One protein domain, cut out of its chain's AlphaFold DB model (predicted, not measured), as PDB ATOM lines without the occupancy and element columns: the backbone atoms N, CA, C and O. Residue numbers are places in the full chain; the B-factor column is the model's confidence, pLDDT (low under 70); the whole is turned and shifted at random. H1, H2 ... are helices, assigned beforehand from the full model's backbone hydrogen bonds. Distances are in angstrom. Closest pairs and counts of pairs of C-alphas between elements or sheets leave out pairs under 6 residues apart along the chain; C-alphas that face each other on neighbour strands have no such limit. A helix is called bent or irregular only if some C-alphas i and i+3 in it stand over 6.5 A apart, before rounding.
ATOM      1  N   SER A  18     139.069 172.158 128.470       60.34
ATOM      2  CA  SER A  18     138.505 170.830 128.634       60.34
ATOM      3  C   SER A  18     136.981 170.959 128.686       60.34
ATOM      4  O   SER A  18     136.454 171.998 129.100       60.34
ATOM      5  N   ALA A  19     136.248 169.933 128.254       59.75
ATOM      6  CA  ALA A  19     134.795 169.923 128.422       59.75
ATOM      7  C   ALA A  19     134.415 170.249 129.883       59.75
ATOM      8  O   ALA A  19     133.467 171.002 130.110       59.75
ATOM      9  N   ASP A  20     135.251 169.816 130.832       66.00
ATOM     10  CA  ASP A  20     135.155 170.136 132.256       66.00
ATOM     11  C   ASP A  20     135.381 171.617 132.575       66.00
ATOM     12  O   ASP A  20     134.628 172.189 133.358       66.00
ATOM     13  N   ASP A  21     136.355 172.278 131.945       68.81
ATOM     14  CA  ASP A  21     136.627 173.708 132.162       68.81
ATOM     15  C   ASP A  21     135.463 174.575 131.663       68.81
ATOM     16  O   ASP A  21     135.107 175.588 132.270       68.81
ATOM     17  N   ARG A  22     134.824 174.152 130.565       68.31
ATOM     18  CA  ARG A  22     133.607 174.796 130.056       68.31
ATOM     19  C   ARG A  22     132.452 174.612 131.037       68.31
ATOM     20  O   ARG A  22     131.732 175.574 131.300       68.31
ATOM     21  N   LEU A  23     132.314 173.423 131.618       61.69
ATOM     22  CA  LEU A  23     131.271 173.103 132.593       61.69
ATOM     23  C   LEU A  23     131.460 173.884 133.907       61.69
ATOM     24  O   LEU A  23     130.502 174.457 134.426       61.69
ATOM     25  N   TRP A  24     132.707 174.020 134.366       59.78
ATOM     26  CA  TRP A  24     133.080 174.859 135.509       59.78
ATOM     27  C   TRP A  24     132.827 176.347 135.262       59.78
ATOM     28  O   TRP A  24     132.333 177.033 136.156       59.78
ATOM     29  N   SER A  25     133.108 176.856 134.058       59.91
ATOM     30  CA  SER A  25     132.849 178.266 133.731       59.91
ATOM     31  C   SER A  25     131.354 178.613 133.743       59.91
ATOM     32  O   SER A  25     130.973 179.652 134.273       59.91
ATOM     33  N   ILE A  26     130.484 177.703 133.288       59.31
ATOM     34  CA  ILE A  26     129.023 177.894 133.301       59.31
ATOM     35  C   ILE A  26     128.484 178.013 134.736       59.31
ATOM     36  O   ILE A  26     127.526 178.750 134.975       59.31
ATOM     37  N   GLN A  27     129.117 177.337 135.699       57.22
ATOM     38  CA  GLN A  27     128.701 177.331 137.102       57.22
ATOM     39  C   GLN A  27     129.042 178.636 137.846       57.22
ATOM     40  O   GLN A  27     128.398 178.957 138.845       57.22
ATOM     41  N   GLN A  28     130.021 179.404 137.357       51.62
ATOM     42  CA  GLN A  28     130.493 180.645 137.990       51.62
ATOM     43  C   GLN A  28     129.767 181.902 137.494       51.62
ATOM     44  O   GLN A  28     129.879 182.965 138.102       51.62
ATOM     45  N   ASP A  29     128.982 181.793 136.420       59.81
ATOM     46  CA  ASP A  29     128.397 182.950 135.738       59.81
ATOM     47  C   ASP A  29     127.170 183.546 136.461       59.81
ATOM     48  O   ASP A  29     126.517 184.444 135.926       59.81
ATOM     49  N   GLY A  30     126.816 183.036 137.651       60.31
ATOM     50  CA  GLY A  30     125.683 183.517 138.456       60.31
ATOM     51  C   GLY A  30     124.348 183.508 137.704       60.31
ATOM     52  O   GLY A  30     123.412 184.212 138.084       60.31
ATOM     53  N   ARG A  31     124.273 182.765 136.594       64.94
ATOM     54  CA  ARG A  31     123.116 182.787 135.706       64.94
ATOM     55  C   ARG A  31     121.946 182.103 136.405       64.94
ATOM     56  O   ARG A  31     122.153 181.087 137.071       64.94
ATOM     57  N   PRO A  32     120.727 182.650 136.277       70.19
ATOM     58  CA  PRO A  32     119.560 182.066 136.910       70.19
ATOM     59  C   PRO A  32     119.379 180.634 136.403       70.19
ATOM     60  O   PRO A  32     119.543 180.356 135.214       70.19
ATOM     61  N   LEU A  33     119.040 179.741 137.333       74.69
ATOM     62  CA  LEU A  33     118.765 178.315 137.129       74.69
ATOM     63  C   LEU A  33     117.897 178.034 135.886       74.69
ATOM     64  O   LEU A  33     118.056 177.009 135.233       74.69
ATOM     65  N   GLU A  34     117.034 178.982 135.534       73.44
ATOM     66  CA  GLU A  34     116.184 179.018 134.343       73.44
ATOM     67  C   GLU A  34     116.945 178.715 133.042       73.44
ATOM     68  O   GLU A  34     116.506 177.869 132.267       73.44
ATOM     69  N   ARG A  35     118.126 179.313 132.831       76.62
ATOM     70  CA  ARG A  35     118.902 179.098 131.598       76.62
ATOM     71  C   ARG A  35     119.520 177.702 131.531       76.62
ATOM     72  O   ARG A  35     119.590 177.114 130.461       76.62
ATOM     73  N   TYR A  36     119.933 177.151 132.672       77.44
ATOM     74  CA  TYR A  36     120.439 175.778 132.742       77.44
ATOM     75  C   TYR A  36     119.329 174.764 132.453       77.44
ATOM     76  O   TYR A  36     119.547 173.787 131.744       77.44
ATOM     77  N   VAL A  37     118.124 175.011 132.975       83.06
ATOM     78  CA  VAL A  37     116.950 174.175 132.696       83.06
ATOM     79  C   VAL A  37     116.602 174.209 131.207       83.06
ATOM     80  O   VAL A  37     116.285 173.165 130.644       83.06
ATOM     81  N   GLU A  38     116.701 175.371 130.564       82.81
ATOM     82  CA  GLU A  38     116.427 175.528 129.133       82.81
ATOM     83  C   GLU A  38     117.491 174.843 128.258       82.81
ATOM     84  O   GLU A  38     117.140 174.049 127.387       82.81
ATOM     85  N   GLU A  39     118.780 175.036 128.557       82.50
ATOM     86  CA  GLU A  39     119.886 174.344 127.871       82.50
ATOM     87  C   GLU A  39     119.793 172.818 128.056       82.50
ATOM     88  O   GLU A  39     119.992 172.049 127.112       82.50
ATOM     89  N   PHE A  40     119.427 172.359 129.255       81.81
ATOM     90  CA  PHE A  40     119.200 170.943 129.530       81.81
ATOM     91  C   PHE A  40     117.997 170.390 128.757       81.81
ATOM     92  O   PHE A  40     118.074 169.295 128.196       81.81
ATOM     93  N   ALA A  41     116.893 171.140 128.696       85.12
ATOM     94  CA  ALA A  41     115.709 170.757 127.936       85.12
ATOM     95  C   ALA A  41     116.028 170.640 126.439       85.12
ATOM     96  O   ALA A  41     115.674 169.635 125.816       85.12
ATOM     97  N   GLU A  42     116.761 171.604 125.884       87.06
ATOM     98  CA  GLU A  42     117.184 171.605 124.484       87.06
ATOM     99  C   GLU A  42     118.083 170.401 124.158       87.06
ATOM    100  O   GLU A  42     117.837 169.678 123.186       87.06
ATOM    101  N   LEU A  43     119.067 170.109 125.016       81.06
ATOM    102  CA  LEU A  43     119.922 168.928 124.869       81.06
ATOM    103  C   LEU A  43     119.123 167.626 124.977       81.06
ATOM    104  O   LEU A  43     119.316 166.719 124.167       81.06
ATOM    105  N   SER A  44     118.197 167.536 125.933       82.62
ATOM    106  CA  SER A  44     117.364 166.345 126.120       82.62
ATOM    107  C   SER A  44     116.460 166.075 124.914       82.62
ATOM    108  O   SER A  44     116.358 164.932 124.471       82.62
ATOM    109  N   SER A  45     115.883 167.126 124.322       83.31
ATOM    110  CA  SER A  45     115.060 167.035 123.114       83.31
ATOM    111  C   SER A  45     115.876 166.493 121.941       83.31
ATOM    112  O   SER A  45     115.473 165.541 121.274       83.31
ATOM    113  N   LYS A  46     117.092 167.018 121.760       85.19
ATOM    114  CA  LYS A  46     118.001 166.598 120.691       85.19
ATOM    115  C   LYS A  46     118.470 165.149 120.844       85.19
ATOM    116  O   LYS A  46     118.610 164.438 119.850       85.19
ATOM    117  N   VAL A  47     118.684 164.688 122.079       87.75
ATOM    118  CA  VAL A  47     119.001 163.280 122.364       87.75
ATOM    119  C   VAL A  47     117.825 162.380 121.983       87.75
ATOM    120  O   VAL A  47     118.029 161.396 121.273       87.75
ATOM    121  N   ILE A  48     116.600 162.734 122.374       87.00
ATOM    122  CA  ILE A  48     115.393 161.970 122.020       87.00
ATOM    123  C   ILE A  48     115.213 161.912 120.498       87.00
ATOM    124  O   ILE A  48     114.993 160.836 119.941       87.00
ATOM    125  N   GLU A  49     115.371 163.043 119.812       88.19
ATOM    126  CA  GLU A  49     115.282 163.118 118.353       88.19
ATOM    127  C   GLU A  49     116.349 162.247 117.672       88.19
ATOM    128  O   GLU A  49     116.045 161.523 116.723       88.19
ATOM    129  N   SER A  50     117.576 162.230 118.202       88.06
ATOM    130  CA  SER A  50     118.653 161.383 117.677       88.06
ATOM    131  C   SER A  50     118.381 159.887 117.858       88.06
ATOM    132  O   SER A  50     118.631 159.108 116.939       88.06
ATOM    133  N   ILE A  51     117.808 159.478 118.995       87.38
ATOM    134  CA  ILE A  51     117.417 158.084 119.246       87.38
ATOM    135  C   ILE A  51     116.312 157.678 118.269       87.38
ATOM    136  O   ILE A  51     116.423 156.643 117.614       87.38
ATOM    137  N   ASN A  52     115.290 158.521 118.105       83.38
ATOM    138  CA  ASN A  52     114.203 158.276 117.160       83.38
ATOM    139  C   ASN A  52     114.715 158.173 115.716       83.38
ATOM    140  O   ASN A  52     114.292 157.281 114.982       83.38
ATOM    141  N   LEU A  53     115.658 159.033 115.317       85.88
ATOM    142  CA  LEU A  53     116.276 158.997 113.992       85.88
ATOM    143  C   LEU A  53     117.061 157.700 113.761       85.88
ATOM    144  O   LEU A  53     116.932 157.091 112.700       85.88
ATOM    145  N   VAL A  54     117.849 157.255 114.742       87.88
ATOM    146  CA  VAL A  54     118.596 155.991 114.656       87.88
ATOM    147  C   VAL A  54     117.639 154.808 114.534       87.88
ATOM    148  O   VAL A  54     117.825 153.956 113.667       87.88
ATOM    149  N   LEU A  55     116.587 154.767 115.353       83.62
ATOM    150  CA  LEU A  55     115.583 153.705 115.288       83.62
ATOM    151  C   LEU A  55     114.852 153.698 113.935       83.62
ATOM    152  O   LEU A  55     114.643 152.628 113.364       83.62
ATOM    153  N   PHE A  56     114.521 154.877 113.397       80.56
ATOM    154  CA  PHE A  56     113.869 155.029 112.093       80.56
ATOM    155  C   PHE A  56     114.765 154.564 110.938       80.56
ATOM    156  O   PHE A  56     114.326 153.813 110.069       80.56
ATOM    157  N   LEU A  57     116.041 154.966 110.938       83.44
ATOM    158  CA  LEU A  57     117.010 154.569 109.910       83.44
ATOM    159  C   LEU A  57     117.329 153.071 109.938       83.44
ATOM    160  O   LEU A  57     117.643 152.504 108.894       83.44
ATOM    161  N   ASN A  58     117.203 152.426 111.096       87.25
ATOM    162  CA  ASN A  58     117.363 150.978 111.224       87.25
ATOM    163  C   ASN A  58     116.193 150.178 110.624       87.25
ATOM    164  O   ASN A  58     116.203 148.952 110.704       87.25
ATOM    165  N   GLY A  59     115.182 150.835 110.037       75.69
ATOM    166  CA  GLY A  59     114.023 150.158 109.449       75.69
ATOM    167  C   GLY A  59     113.205 149.381 110.481       75.69
ATOM    168  O   GLY A  59     112.425 148.505 110.119       75.69
ATOM    169  N   SER A  60     113.402 149.683 111.767       67.00
ATOM    170  CA  SER A  60     112.613 149.098 112.832       67.00
ATOM    171  C   SER A  60     111.219 149.704 112.738       67.00
ATOM    172  O   SER A  60     111.043 150.910 112.885       67.00
ATOM    173  N   GLU A  61     110.213 148.873 112.499       69.50
ATOM    174  CA  GLU A  61     108.811 149.251 112.654       69.50
ATOM    175  C   GLU A  61     108.505 149.269 114.160       69.50
ATOM    176  O   GLU A  61     107.965 148.323 114.725       69.50
ATOM    177  N   PHE A  62     108.983 150.297 114.865       60.62
ATOM    178  CA  PHE A  62     108.649 150.490 116.273       60.62
ATOM    179  C   PHE A  62     107.424 151.397 116.358       60.62
ATOM    180  O   PHE A  62     107.436 152.558 115.951       60.62
ATOM    181  N   GLU A  63     106.340 150.868 116.908       57.91
ATOM    182  CA  GLU A  63     105.201 151.680 117.300       57.91
ATOM    183  C   GLU A  63     105.563 152.326 118.648       57.91
ATOM    184  O   GLU A  63     105.522 151.663 119.689       57.91
ATOM    185  N   ILE A  64     105.993 153.601 118.653       59.66
ATOM    186  CA  ILE A  64     106.148 154.344 119.916       59.66
ATOM    187  C   ILE A  64     104.751 154.498 120.507       59.66
ATOM    188  O   ILE A  64     104.022 155.448 120.220       59.66
ATOM    189  N   LYS A  65     104.374 153.568 121.378       58.31
ATOM    190  CA  LYS A  65     103.225 153.759 122.245       58.31
ATOM    191  C   LYS A  65     103.659 154.704 123.349       58.31
ATOM    192  O   LYS A  65     104.275 154.284 124.326       58.31
ATOM    193  N   GLU A  66     103.349 155.983 123.180       55.19
ATOM    194  CA  GLU A  66     103.519 156.985 124.225       55.19
ATOM    195  C   GLU A  66     102.644 156.592 125.424       55.19
ATOM    196  O   GLU A  66     101.441 156.879 125.492       55.19
ATOM    197  N   VAL A  67     103.242 155.857 126.366       56.19
ATOM    198  CA  VAL A  67     102.618 155.525 127.642       56.19
ATOM    199  C   VAL A  67     102.604 156.811 128.448       56.19
ATOM    200  O   VAL A  67     103.498 157.095 129.240       56.19
ATOM    201  N   HIS A  68     101.554 157.601 128.240       45.69
ATOM    202  CA  HIS A  68     101.187 158.653 129.166       45.69
ATOM    203  C   HIS A  68     101.137 158.010 130.547       45.69
ATOM    204  O   HIS A  68     100.352 157.079 130.767       45.69
TER     205      HIS A  68
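Overview. This is residues 18 to 68 of the 234 residues of an uncharacterized protein of Anabarilius grahami (UniProt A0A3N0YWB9). What shape do these residues draw? They draw a flat, open zigzag of three strokes: the short helix H1, then the long helix H2 as the slanting middle stroke, then residues 58 to 68, which turn back from the far end of H2 without a named element. H1 makes a corner with H2 through a tight link and does not fold back onto it. How large is it, and of what class? The printed part has 51 residues with two named helices, H1 then H2, and no named strand, and its class is all helix. It is extended, with a radius of gyration of the C-alphas of 16.4 A and spans of 46 by 29 by 11 A.

Arrangement. How does H1, residues 19 to 28, stand to H2, residues 33 to 57? They are apart, with no C-alpha of the one within 8 A of the other, and a tight link of 4 residues joins them. Which residues stand free? Residues 18 to 25, 28 to 35, 37 to 51 and 53 to 61 stand free. How well are the backbones formed? In H2 every O i to N i+4 pair is within hydrogen-bond range; in H1 5 of 6 are.

Along the chain. Where does H1 run? It begins at C-alpha 19, at (134.795, 169.923, 128.422), and measures 15.0 A from first to last C-alpha. Where does H2 run? It goes from C-alpha 33, at (118.765, 178.315, 137.129), to C-alpha 57, at (117.010, 154.569, 109.910), a length of 36.2 A. Is either bent? Neither helix is bent or irregular.

Size, cuts and confidence. How far does the printed part reach? The two C-alphas farthest apart, those of Gly 30 and Glu 61, are 46.1 A apart. Is it cut? The printed part has no cut. Where is confidence low? The mean pLDDT of the printed part is 72.6, and residues 18 to 31 and 60 to 68 are under 70.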